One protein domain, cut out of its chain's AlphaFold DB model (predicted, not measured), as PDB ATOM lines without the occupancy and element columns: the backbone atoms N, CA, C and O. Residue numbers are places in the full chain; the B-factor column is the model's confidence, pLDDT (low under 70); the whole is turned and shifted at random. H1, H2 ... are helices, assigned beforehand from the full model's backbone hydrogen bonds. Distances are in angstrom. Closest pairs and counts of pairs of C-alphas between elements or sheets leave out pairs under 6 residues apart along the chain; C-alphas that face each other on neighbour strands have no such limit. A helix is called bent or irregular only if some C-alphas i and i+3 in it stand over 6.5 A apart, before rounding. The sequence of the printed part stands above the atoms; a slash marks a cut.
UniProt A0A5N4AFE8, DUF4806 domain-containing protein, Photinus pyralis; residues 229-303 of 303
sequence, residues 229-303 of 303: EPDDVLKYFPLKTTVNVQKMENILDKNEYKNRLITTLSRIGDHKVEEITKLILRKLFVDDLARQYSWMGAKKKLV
ATOM      1  N   GLU A 229     135.460 158.201 119.909       52.31
ATOM      2  CA  GLU A 229     136.202 159.425 119.560       52.31
ATOM      3  C   GLU A 229     135.334 160.708 119.617       52.31
ATOM      4  O   GLU A 229     134.202 160.731 119.099       52.31
ATOM      5  N   PRO A 230     135.819 161.795 120.246       50.59
ATOM      6  CA  PRO A 230     134.998 162.966 120.557       50.59
ATOM      7  C   PRO A 230     134.414 163.672 119.318       50.59
ATOM      8  O   PRO A 230     133.309 164.219 119.410       50.59
ATOM      9  N   ASP A 231     135.086 163.593 118.166       54.56
ATOM     10  CA  ASP A 231     134.847 164.497 117.035       54.56
ATOM     11  C   ASP A 231     133.885 164.017 115.936       54.56
ATOM     12  O   ASP A 231     133.374 164.863 115.201       54.56
ATOM     13  N   ASP A 232     133.559 162.722 115.815       67.31
ATOM     14  CA  ASP A 232     132.715 162.255 114.695       67.31
ATOM     15  C   ASP A 232     131.551 161.332 115.092       67.31
ATOM     16  O   ASP A 232     131.423 160.181 114.676       67.31
ATOM     17  N   VAL A 233     130.615 161.897 115.860       81.56
ATOM     18  CA  VAL A 233     129.279 161.311 116.100       81.56
ATOM     19  C   VAL A 233     128.540 161.048 114.775       81.56
ATOM     20  O   VAL A 233     127.711 160.141 114.702       81.56
ATOM     21  N   LEU A 234     128.843 161.821 113.722       82.81
ATOM     22  CA  LEU A 234     128.191 161.735 112.417       82.81
ATOM     23  C   LEU A 234     128.822 160.702 111.462       82.81
ATOM     24  O   LEU A 234     128.221 160.411 110.429       82.81
ATOM     25  N   LYS A 235     129.944 160.068 111.833       82.19
ATOM     26  CA  LYS A 235     130.712 159.077 111.050       82.19
ATOM     27  C   LYS A 235     129.883 157.951 110.434       82.19
ATOM     28  O   LYS A 235     130.205 157.431 109.366       82.19
ATOM     29  N   TYR A 236     128.827 157.541 111.133       82.81
ATOM     30  CA  TYR A 236     127.955 156.426 110.753       82.81
ATOM     31  C   TYR A 236     126.759 156.849 109.883       82.81
ATOM     32  O   TYR A 236     125.991 155.995 109.435       82.81
ATOM     33  N   PHE A 237     126.609 158.148 109.619       88.88
ATOM     34  CA  PHE A 237     125.531 158.732 108.828       88.88
ATOM     35  C   PHE A 237     126.029 159.178 107.433       88.88
ATOM     36  O   PHE A 237     127.196 159.537 107.273       88.88
ATOM     37  N   PRO A 238     125.169 159.183 106.395       90.62
ATOM     38  CA  PRO A 238     123.776 158.746 106.402       90.62
ATOM     39  C   PRO A 238     123.634 157.215 106.408       90.62
ATOM     40  O   PRO A 238     124.383 156.492 105.742       90.62
ATOM     41  N   LEU A 239     122.623 156.726 107.127       91.56
ATOM     42  CA  LEU A 239     122.253 155.316 107.195       91.56
ATOM     43  C   LEU A 239     121.772 154.824 105.819       91.56
ATOM     44  O   LEU A 239     121.014 155.507 105.126       91.56
ATOM     45  N   LYS A 240     122.229 153.627 105.425       89.50
ATOM     46  CA  LYS A 240     122.017 153.049 104.079       89.50
ATOM     47  C   LYS A 240     121.166 151.779 104.063       89.50
ATOM     48  O   LYS A 240     120.574 151.460 103.040       89.50
ATOM     49  N   THR A 241     121.131 151.040 105.167       90.44
ATOM     50  CA  THR A 241     120.488 149.724 105.279       90.44
ATOM     51  C   THR A 241     119.668 149.642 106.561       90.44
ATOM     52  O   THR A 241     120.030 150.250 107.569       90.44
ATOM     53  N   THR A 242     118.601 148.845 106.549       87.75
ATOM     54  CA  THR A 242     117.754 148.564 107.726       87.75
ATOM     55  C   THR A 242     118.557 147.979 108.892       87.75
ATOM     56  O   THR A 242     118.361 148.375 110.035       87.75
ATOM     57  N   VAL A 243     119.553 147.133 108.604       89.31
ATOM     58  CA  VAL A 243     120.501 146.600 109.600       89.31
ATOM     59  C   VAL A 243     121.276 147.717 110.311       89.31
ATOM     60  O   VAL A 243     121.522 147.629 111.511       89.31
ATOM     61  N   ASN A 244     121.655 148.787 109.602       88.81
ATOM     62  CA  ASN A 244     122.326 149.928 110.227       88.81
ATOM     63  C   ASN A 244     121.350 150.782 111.053       88.81
ATOM     64  O   ASN A 244     121.784 151.367 112.039       88.81
ATOM     65  N   VAL A 245     120.056 150.821 110.700       89.88
ATOM     66  CA  VAL A 245     119.014 151.458 111.528       89.88
ATOM     67  C   VAL A 245     118.863 150.714 112.853       89.88
ATOM     68  O   VAL A 245     119.019 151.334 113.894       89.88
ATOM     69  N   GLN A 246     118.688 149.389 112.826       88.88
ATOM     70  CA  GLN A 246     118.565 148.564 114.040       88.88
ATOM     71  C   GLN A 246     119.808 148.649 114.940       88.88
ATOM     72  O   GLN A 246     119.707 148.742 116.159       88.88
ATOM     73  N   LYS A 247     121.011 148.665 114.346       88.75
ATOM     74  CA  LYS A 247     122.251 148.904 115.099       88.75
ATOM     75  C   LYS A 247     122.267 150.289 115.749       88.75
ATOM     76  O   LYS A 247     122.688 150.401 116.892       88.75
ATOM     77  N   MET A 248     121.824 151.321 115.032       88.50
ATOM     78  CA  MET A 248     121.765 152.688 115.549       88.50
ATOM     79  C   MET A 248     120.700 152.843 116.644       88.50
ATOM     80  O   MET A 248     120.942 153.548 117.613       88.50
ATOM     81  N   GLU A 249     119.565 152.153 116.542       89.56
ATOM     82  CA  GLU A 249     118.510 152.112 117.565       89.56
ATOM     83  C   GLU A 249     119.051 151.573 118.901       89.56
ATOM     84  O   GLU A 249     119.035 152.293 119.898       89.56
ATOM     85  N   ASN A 250     119.707 150.407 118.882       87.50
ATOM     86  CA  ASN A 250     120.374 149.819 120.056       87.50
ATOM     87  C   ASN A 250     121.488 150.710 120.658       87.50
ATOM     88  O   ASN A 250     121.853 150.561 121.825       87.50
ATOM     89  N   ILE A 251     122.085 151.605 119.861       86.31
ATOM     90  CA  ILE A 251     123.075 152.592 120.328       86.31
ATOM     91  C   ILE A 251     122.364 153.826 120.917       86.31
ATOM     92  O   ILE A 251     122.829 154.389 121.905       86.31
ATOM     93  N   LEU A 252     121.228 154.236 120.347       85.62
ATOM     94  CA  LEU A 252     120.429 155.388 120.778       85.62
ATOM     95  C   LEU A 252     119.576 155.129 122.026       85.62
ATOM     96  O   LEU A 252     119.198 156.096 122.690       85.62
ATOM     97  N   ASP A 253     119.336 153.871 122.397       86.25
ATOM     98  CA  ASP A 253     118.836 153.509 123.734       86.25
ATOM     99  C   ASP A 253     119.749 154.043 124.852       86.25
ATOM    100  O   ASP A 253     119.305 154.329 125.968       86.25
ATOM    101  N   LYS A 254     121.037 154.245 124.549       82.88
ATOM    102  CA  LYS A 254     122.024 154.765 125.492       82.88
ATOM    103  C   LYS A 254     122.012 156.285 125.476       82.88
ATOM    104  O   LYS A 254     122.302 156.945 124.475       82.88
ATOM    105  N   ASN A 255     121.703 156.851 126.638       80.25
ATOM    106  CA  ASN A 255     121.421 158.276 126.773       80.25
ATOM    107  C   ASN A 255     122.615 159.175 126.379       80.25
ATOM    108  O   ASN A 255     122.415 160.294 125.920       80.25
ATOM    109  N   GLU A 256     123.854 158.703 126.522       85.38
ATOM    110  CA  GLU A 256     125.059 159.487 126.227       85.38
ATOM    111  C   GLU A 256     125.259 159.755 124.726       85.38
ATOM    112  O   GLU A 256     125.327 160.919 124.315       85.38
ATOM    113  N   TYR A 257     125.270 158.710 123.887       86.44
ATOM    114  CA  TYR A 257     125.379 158.878 122.433       86.44
ATOM    115  C   TYR A 257     124.180 159.657 121.873       86.44
ATOM    116  O   TYR A 257     124.351 160.566 121.060       86.44
ATOM    117  N   LYS A 258     122.971 159.383 122.384       88.44
ATOM    118  CA  LYS A 258     121.753 160.135 122.056       88.44
ATOM    119  C   LYS A 258     121.887 161.632 122.356       88.44
ATOM    120  O   LYS A 258     121.586 162.450 121.490       88.44
ATOM    121  N   ASN A 259     122.387 162.009 123.534       88.06
ATOM    122  CA  ASN A 259     122.590 163.415 123.899       88.06
ATOM    123  C   ASN A 259     123.690 164.088 123.061       88.06
ATOM    124  O   ASN A 259     123.532 165.250 122.669       88.06
ATOM    125  N   ARG A 260     124.768 163.368 122.712       87.56
ATOM    126  CA  ARG A 260     125.779 163.848 121.752       87.56
ATOM    127  C   ARG A 260     125.163 164.088 120.369       87.56
ATOM    128  O   ARG A 260     125.380 165.158 119.808       87.56
ATOM    129  N   LEU A 261     124.342 163.165 119.857       89.12
ATOM    130  CA  LEU A 261     123.659 163.313 118.565       89.12
ATOM    131  C   LEU A 261     122.648 164.473 118.572       89.12
ATOM    132  O   LEU A 261     122.621 165.268 117.637       89.12
ATOM    133  N   ILE A 262     121.865 164.645 119.639       89.06
ATOM    134  CA  ILE A 262     120.969 165.804 119.792       89.06
ATOM    135  C   ILE A 262     121.773 167.115 119.775       89.06
ATOM    136  O   ILE A 262     121.376 168.073 119.115       89.06
ATOM    137  N   THR A 263     122.927 167.150 120.448       89.25
ATOM    138  CA  THR A 263     123.801 168.335 120.523       89.25
ATOM    139  C   THR A 263     124.494 168.660 119.196       89.25
ATOM    140  O   THR A 263     124.759 169.828 118.918       89.25
ATOM    141  N   THR A 264     124.804 167.668 118.356       88.56
ATOM    142  CA  THR A 264     125.356 167.917 117.014       88.56
ATOM    143  C   THR A 264     124.269 168.327 116.024       88.56
ATOM    144  O   THR A 264     124.483 169.261 115.254       88.56
ATOM    145  N   LEU A 265     123.085 167.708 116.080       87.88
ATOM    146  CA  LEU A 265     121.954 168.065 115.219       87.88
ATOM    147  C   LEU A 265     121.353 169.437 115.559       87.88
ATOM    148  O   LEU A 265     120.930 170.142 114.648       87.88
ATOM    149  N   SER A 266     121.366 169.872 116.824       87.38
ATOM    150  CA  SER A 266     120.863 171.201 117.221       87.38
ATOM    151  C   SER A 266     121.732 172.373 116.749       87.38
ATOM    152  O   SER A 266     121.265 173.508 116.728       87.38
ATOM    153  N   ARG A 267     122.979 172.113 116.326       86.12
ATOM    154  CA  ARG A 267     123.864 173.105 115.685       86.12
ATOM    155  C   ARG A 267     123.531 173.339 114.209       86.12
ATOM    156  O   ARG A 267     124.079 174.256 113.602       86.12
ATOM    157  N   ILE A 268     122.674 172.512 113.608       85.19
ATOM    158  CA  ILE A 268     122.253 172.660 112.214       85.19
ATOM    159  C   ILE A 268     121.271 173.834 112.137       85.19
ATOM    160  O   ILE A 268     120.154 173.744 112.631       85.19
ATOM    161  N   GLY A 269     121.692 174.948 111.537       67.06
ATOM    162  CA  GLY A 269     120.907 176.182 111.520       67.06
ATOM    163  C   GLY A 269     119.779 176.203 110.484       67.06
ATOM    164  O   GLY A 269     120.045 176.235 109.287       67.06
ATOM    165  N   ASP A 270     118.537 176.298 110.960       77.88
ATOM    166  CA  ASP A 270     117.397 176.890 110.245       77.88
ATOM    167  C   ASP A 270     116.467 177.571 111.272       77.88
ATOM    168  O   ASP A 270     116.548 177.315 112.475       77.88
ATOM    169  N   HIS A 271     115.590 178.461 110.816       81.56
ATOM    170  CA  HIS A 271     114.595 179.163 111.631       81.56
ATOM    171  C   HIS A 271     113.217 178.482 111.593       81.56
ATOM    172  O   HIS A 271     112.340 178.824 112.387       81.56
ATOM    173  N   LYS A 272     112.995 177.543 110.660       92.12
ATOM    174  CA  LYS A 272     111.732 176.811 110.497       92.12
ATOM    175  C   LYS A 272     111.900 175.335 110.833       92.12
ATOM    176  O   LYS A 272     112.763 174.661 110.280       92.12
ATOM    177  N   VAL A 273     110.991 174.812 111.659       90.62
ATOM    178  CA  VAL A 273     110.969 173.391 112.051       90.62
ATOM    179  C   VAL A 273     110.880 172.474 110.827       90.62
ATOM    180  O   VAL A 273     111.618 171.504 110.740       90.62
ATOM    181  N   GLU A 274     110.054 172.793 109.830       90.25
ATOM    182  CA  GLU A 274     109.950 171.953 108.630       90.25
ATOM    183  C   GLU A 274     111.272 171.816 107.862       90.25
ATOM    184  O   GLU A 274     111.613 170.722 107.415       90.25
ATOM    185  N   GLU A 275     112.015 172.912 107.700       90.88
ATOM    186  CA  GLU A 275     113.280 172.911 106.965       90.88
ATOM    187  C   GLU A 275     114.399 172.268 107.793       90.88
ATOM    188  O   GLU A 275     115.134 171.433 107.261       90.88
ATOM    189  N   ILE A 276     114.450 172.522 109.110       91.56
ATOM    190  CA  ILE A 276     115.389 171.842 110.015       91.56
ATOM    191  C   ILE A 276     115.146 170.323 110.012       91.56
ATOM    192  O   ILE A 276     116.095 169.551 109.898       91.56
ATOM    193  N   THR A 277     113.886 169.866 110.023       90.69
ATOM    194  CA  THR A 277     113.541 168.438 109.955       90.69
ATOM    195  C   THR A 277     113.938 167.827 108.610       90.69
ATOM    196  O   THR A 277     114.555 166.761 108.592       90.69
ATOM    197  N   LYS A 278     113.662 168.497 107.479       89.62
ATOM    198  CA  LYS A 278     114.100 168.044 106.141       89.62
ATOM    199  C   LYS A 278     115.628 167.947 106.052       89.62
ATOM    200  O   LYS A 278     116.151 166.989 105.480       89.62
ATOM    201  N   LEU A 279     116.346 168.920 106.614       90.50
ATOM    202  CA  LEU A 279     117.807 168.989 106.594       90.50
ATOM    203  C   LEU A 279     118.451 167.917 107.488       90.50
ATOM    204  O   LEU A 279     119.385 167.246 107.049       90.50
ATOM    205  N   ILE A 280     117.911 167.698 108.690       91.88
ATOM    206  CA  ILE A 280     118.317 166.615 109.596       91.88
ATOM    207  C   ILE A 280     118.075 165.251 108.936       91.88
ATOM    208  O   ILE A 280     119.005 164.454 108.835       91.88
ATOM    209  N   LEU A 281     116.878 164.983 108.402       90.38
ATOM    210  CA  LEU A 281     116.575 163.694 107.762       90.38
ATOM    211  C   LEU A 281     117.503 163.392 106.574       90.38
ATOM    212  O   LEU A 281     117.986 162.269 106.458       90.38
ATOM    213  N   ARG A 282     117.834 164.403 105.758       90.06
ATOM    214  CA  ARG A 282     118.822 164.304 104.664       90.06
ATOM    215  C   ARG A 282     120.254 164.019 105.124       90.06
ATOM    216  O   ARG A 282     121.058 163.539 104.330       90.06
ATOM    217  N   LYS A 283     120.599 164.354 106.369       89.00
ATOM    218  CA  LYS A 283     121.888 164.002 106.984       89.00
ATOM    219  C   LYS A 283     121.858 162.597 107.585       89.00
ATOM    220  O   LYS A 283     122.871 161.910 107.522       89.00
ATOM    221  N   LEU A 284     120.719 162.171 108.136       92.06
ATOM    222  CA  LEU A 284     120.585 160.894 108.839       92.06
ATOM    223  C   LEU A 284     120.327 159.692 107.916       92.06
ATOM    224  O   LEU A 284     120.825 158.605 108.198       92.06
ATOM    225  N   PHE A 285     119.589 159.846 106.815       92.12
ATOM    226  CA  PHE A 285     119.162 158.723 105.969       92.12
ATOM    227  C   PHE A 285     119.443 158.971 104.484       92.12
ATOM    228  O   PHE A 285     119.323 160.089 103.990       92.12
ATOM    229  N   VAL A 286     119.771 157.903 103.751       93.44
ATOM    230  CA  VAL A 286     119.752 157.912 102.278       93.44
ATOM    231  C   VAL A 286     118.311 157.760 101.777       93.44
ATOM    232  O   VAL A 286     117.546 156.968 102.330       93.44
ATOM    233  N   ASP A 287     117.951 158.471 100.703       91.69
ATOM    234  CA  ASP A 287     116.604 158.474 100.109       91.69
ATOM    235  C   ASP A 287     116.033 157.062  99.864       91.69
ATOM    236  O   ASP A 287     114.853 156.819 100.121       91.69
ATOM    237  N   ASP A 288     116.855 156.117  99.398       90.56
ATOM    238  CA  ASP A 288     116.446 154.730  99.118       90.56
ATOM    239  C   ASP A 288     116.042 153.950 100.375       90.56
ATOM    240  O   ASP A 288     115.147 153.104 100.321       90.56
ATOM    241  N   LEU A 289     116.666 154.260 101.515       90.50
ATOM    242  CA  LEU A 289     116.303 153.712 102.818       90.50
ATOM    243  C   LEU A 289     115.060 154.425 103.360       90.50
ATOM    244  O   LEU A 289     114.086 153.768 103.715       90.50
ATOM    245  N   ALA A 290     115.045 155.762 103.348       90.00
ATOM    246  CA  ALA A 290     113.922 156.564 103.840       90.00
ATOM    247  C   ALA A 290     112.596 156.235 103.123       90.00
ATOM    248  O   ALA A 290     111.528 156.244 103.733       90.00
ATOM    249  N   ARG A 291     112.647 155.861 101.835       90.25
ATOM    250  CA  ARG A 291     111.481 155.387 101.068       90.25
ATOM    251  C   ARG A 291     110.833 154.124 101.636       90.25
ATOM    252  O   ARG A 291     109.637 153.944 101.402       90.25
ATOM    253  N   GLN A 292     111.571 153.275 102.348       90.00
ATOM    254  CA  GLN A 292     111.062 152.019 102.916       90.00
ATOM    255  C   GLN A 292     110.230 152.243 104.183       90.00
ATOM    256  O   GLN A 292     109.422 151.382 104.522       90.00
ATOM    257  N   TYR A 293     110.375 153.403 104.827       89.50
ATOM    258  CA  TYR A 293     109.693 153.751 106.070       89.50
ATOM    259  C   TYR A 293     108.466 154.650 105.839       89.50
ATOM    260  O   TYR A 293     108.348 155.372 104.837       89.50
ATOM    261  N   SER A 294     107.512 154.581 106.764       89.81
ATOM    262  CA  SER A 294     106.335 155.445 106.845       89.81
ATOM    263  C   SER A 294     105.795 155.450 108.267       89.81
ATOM    264  O   SER A 294     105.573 154.389 108.832       89.81
ATOM    265  N   TRP A 295     105.451 156.636 108.775       83.62
ATOM    266  CA  TRP A 295     104.832 156.830 110.094       83.62
ATOM    267  C   TRP A 295     103.677 155.860 110.422       83.62
ATOM    268  O   TRP A 295     103.520 155.452 111.564       83.62
ATOM    269  N   MET A 296     102.878 155.475 109.419       89.75
ATOM    270  CA  MET A 296     101.724 154.571 109.575       89.75
ATOM    271  C   MET A 296     101.963 153.155 109.008       89.75
ATOM    272  O   MET A 296     101.003 152.409 108.832       89.75
ATOM    273  N   GLY A 297     103.183 152.806 108.576       87.88
ATOM    274  CA  GLY A 297     103.479 151.543 107.866       87.88
ATOM    275  C   GLY A 297     102.746 151.371 106.518       87.88
ATOM    276  O   GLY A 297     102.740 150.301 105.900       87.88
ATOM    277  N   ALA A 298     102.090 152.429 106.033       85.56
ATOM    278  CA  ALA A 298     101.176 152.360 104.901       85.56
ATOM    279  C   ALA A 298     101.890 151.946 103.602       85.56
ATOM    280  O   ALA A 298     103.007 152.378 103.319       85.56
ATOM    281  N   LYS A 299     101.197 151.166 102.758       86.56
ATOM    282  CA  LYS A 299     101.710 150.612 101.486       86.56
ATOM    283  C   LYS A 299     102.878 149.619 101.655       86.56
ATOM    284  O   LYS A 299     103.817 149.647 100.864       86.56
ATOM    285  N   LYS A 300     102.784 148.712 102.642       86.62
ATOM    286  CA  LYS A 300     103.798 147.680 102.968       86.62
ATOM    287  C   LYS A 300     105.164 148.273 103.346       86.62
ATOM    288  O   LYS A 300     106.205 147.727 102.989       86.62
ATOM    289  N   LYS A 301     105.145 149.417 104.025       89.75
ATOM    290  CA  LYS A 301     106.344 150.099 104.508       89.75
ATOM    291  C   LYS A 301     106.613 149.726 105.958       89.75
ATOM    292  O   LYS A 301     105.691 149.371 106.686       89.75
ATOM    293  N   LEU A 302     107.874 149.819 106.352       85.75
ATOM    294  CA  LEU A 302     108.287 149.694 107.744       85.75
ATOM    295  C   LEU A 302     107.823 150.928 108.535       85.75
ATOM    296  O   LEU A 302     107.604 151.996 107.950       85.75
ATOM    297  N   VAL A 303     107.659 150.749 109.843       82.50
ATOM    298  CA  VAL A 303     107.459 151.827 110.826       82.50
ATOM    299  C   VAL A 303     108.815 152.137 111.442       82.50
ATOM    300  O   VAL A 303     109.539 151.153 111.712       82.50
TER     301      VAL A 303
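This is residues 229 to 303 of the 303 residues of the protein "DUF4806 domain-containing protein" of Photinus pyralis (UniProt A0A5N4AFE8). Three helices of similar length, H1, H2 and H3, are set in a loose triangular frame with few contacts between them: H1 and H2 meet at a corner, and H3 follows a bend of the chain after H2. The short H4 comes after H3 and lies near the beginning of H1. The stretch before H1, residues 229 to 241, runs from beside H2 past the end of H3 to H1, and the stretch after H4, residues 291 to 303, makes a loop at the other end of the longest axis. The printed part has 75 residues with four named helices, in the order H1, H2, H3, H4, and no named strand; its class is all helix, with 38 residues in the helices. It is only just compact, close to loose, with a radius of gyration of the C-alphas of 13.3 A, and it spans 39 by 30 by 19 A.

Residues 229 to 241 hold no named element. H1, residues 242 to 252, begins at C-alpha 242 (117.754, 148.564, 107.726) and measures 15.0 A from first to last C-alpha. H2, residues 255 to 265, measures 15.2 A. H3, residues 273 to 284, is the longest helix at 16.1 A and begins at C-alpha 273 (110.969, 173.391, 112.051). H4, residues 287 to 290, measures 5.0 A and ends at C-alpha 290 (113.922, 156.564, 103.840). No helix is bent or irregular.

H1 and H2 only just touch, and only at the corner by their link, with 3 pairs of C-alphas within 8 A; the closest are those of Leu 252 and Lys 258, 5.1 A apart. Their lines stand at 70.3 degrees, only just about perpendicular. H2 and H3 are close but not clearly touching, the closest C-alphas being those of Leu 265 and Ile 280 at 6.9 A. They run opposite ways at a steep tilt of 65 degrees. H3 and H4 meet only through their link. H4 and H1 are close but not clearly touching: the closest C-alphas, those of Leu 289 and Thr 242, are 7.3 A apart. H1 and H3 are apart, and so are H2 and H4. In H1, H2 and H3 every O i to N i+4 pair is within hydrogen-bond range; H4 is too short for such a pair, and its one O i to N i+3 pair is within range.

The two C-alphas farthest apart, those of Pro 230 and Lys 299, are 40.3 A from each other. The printed part has no cut and ends at residue 303, the chain's last residue. The links H1 to H2 and H3 to H4 are tight, the link H2 to H3 is short, and no link is long. The mean pLDDT of the printed part is 86.1, and residues 229 to 232 and residue 269 are under 70.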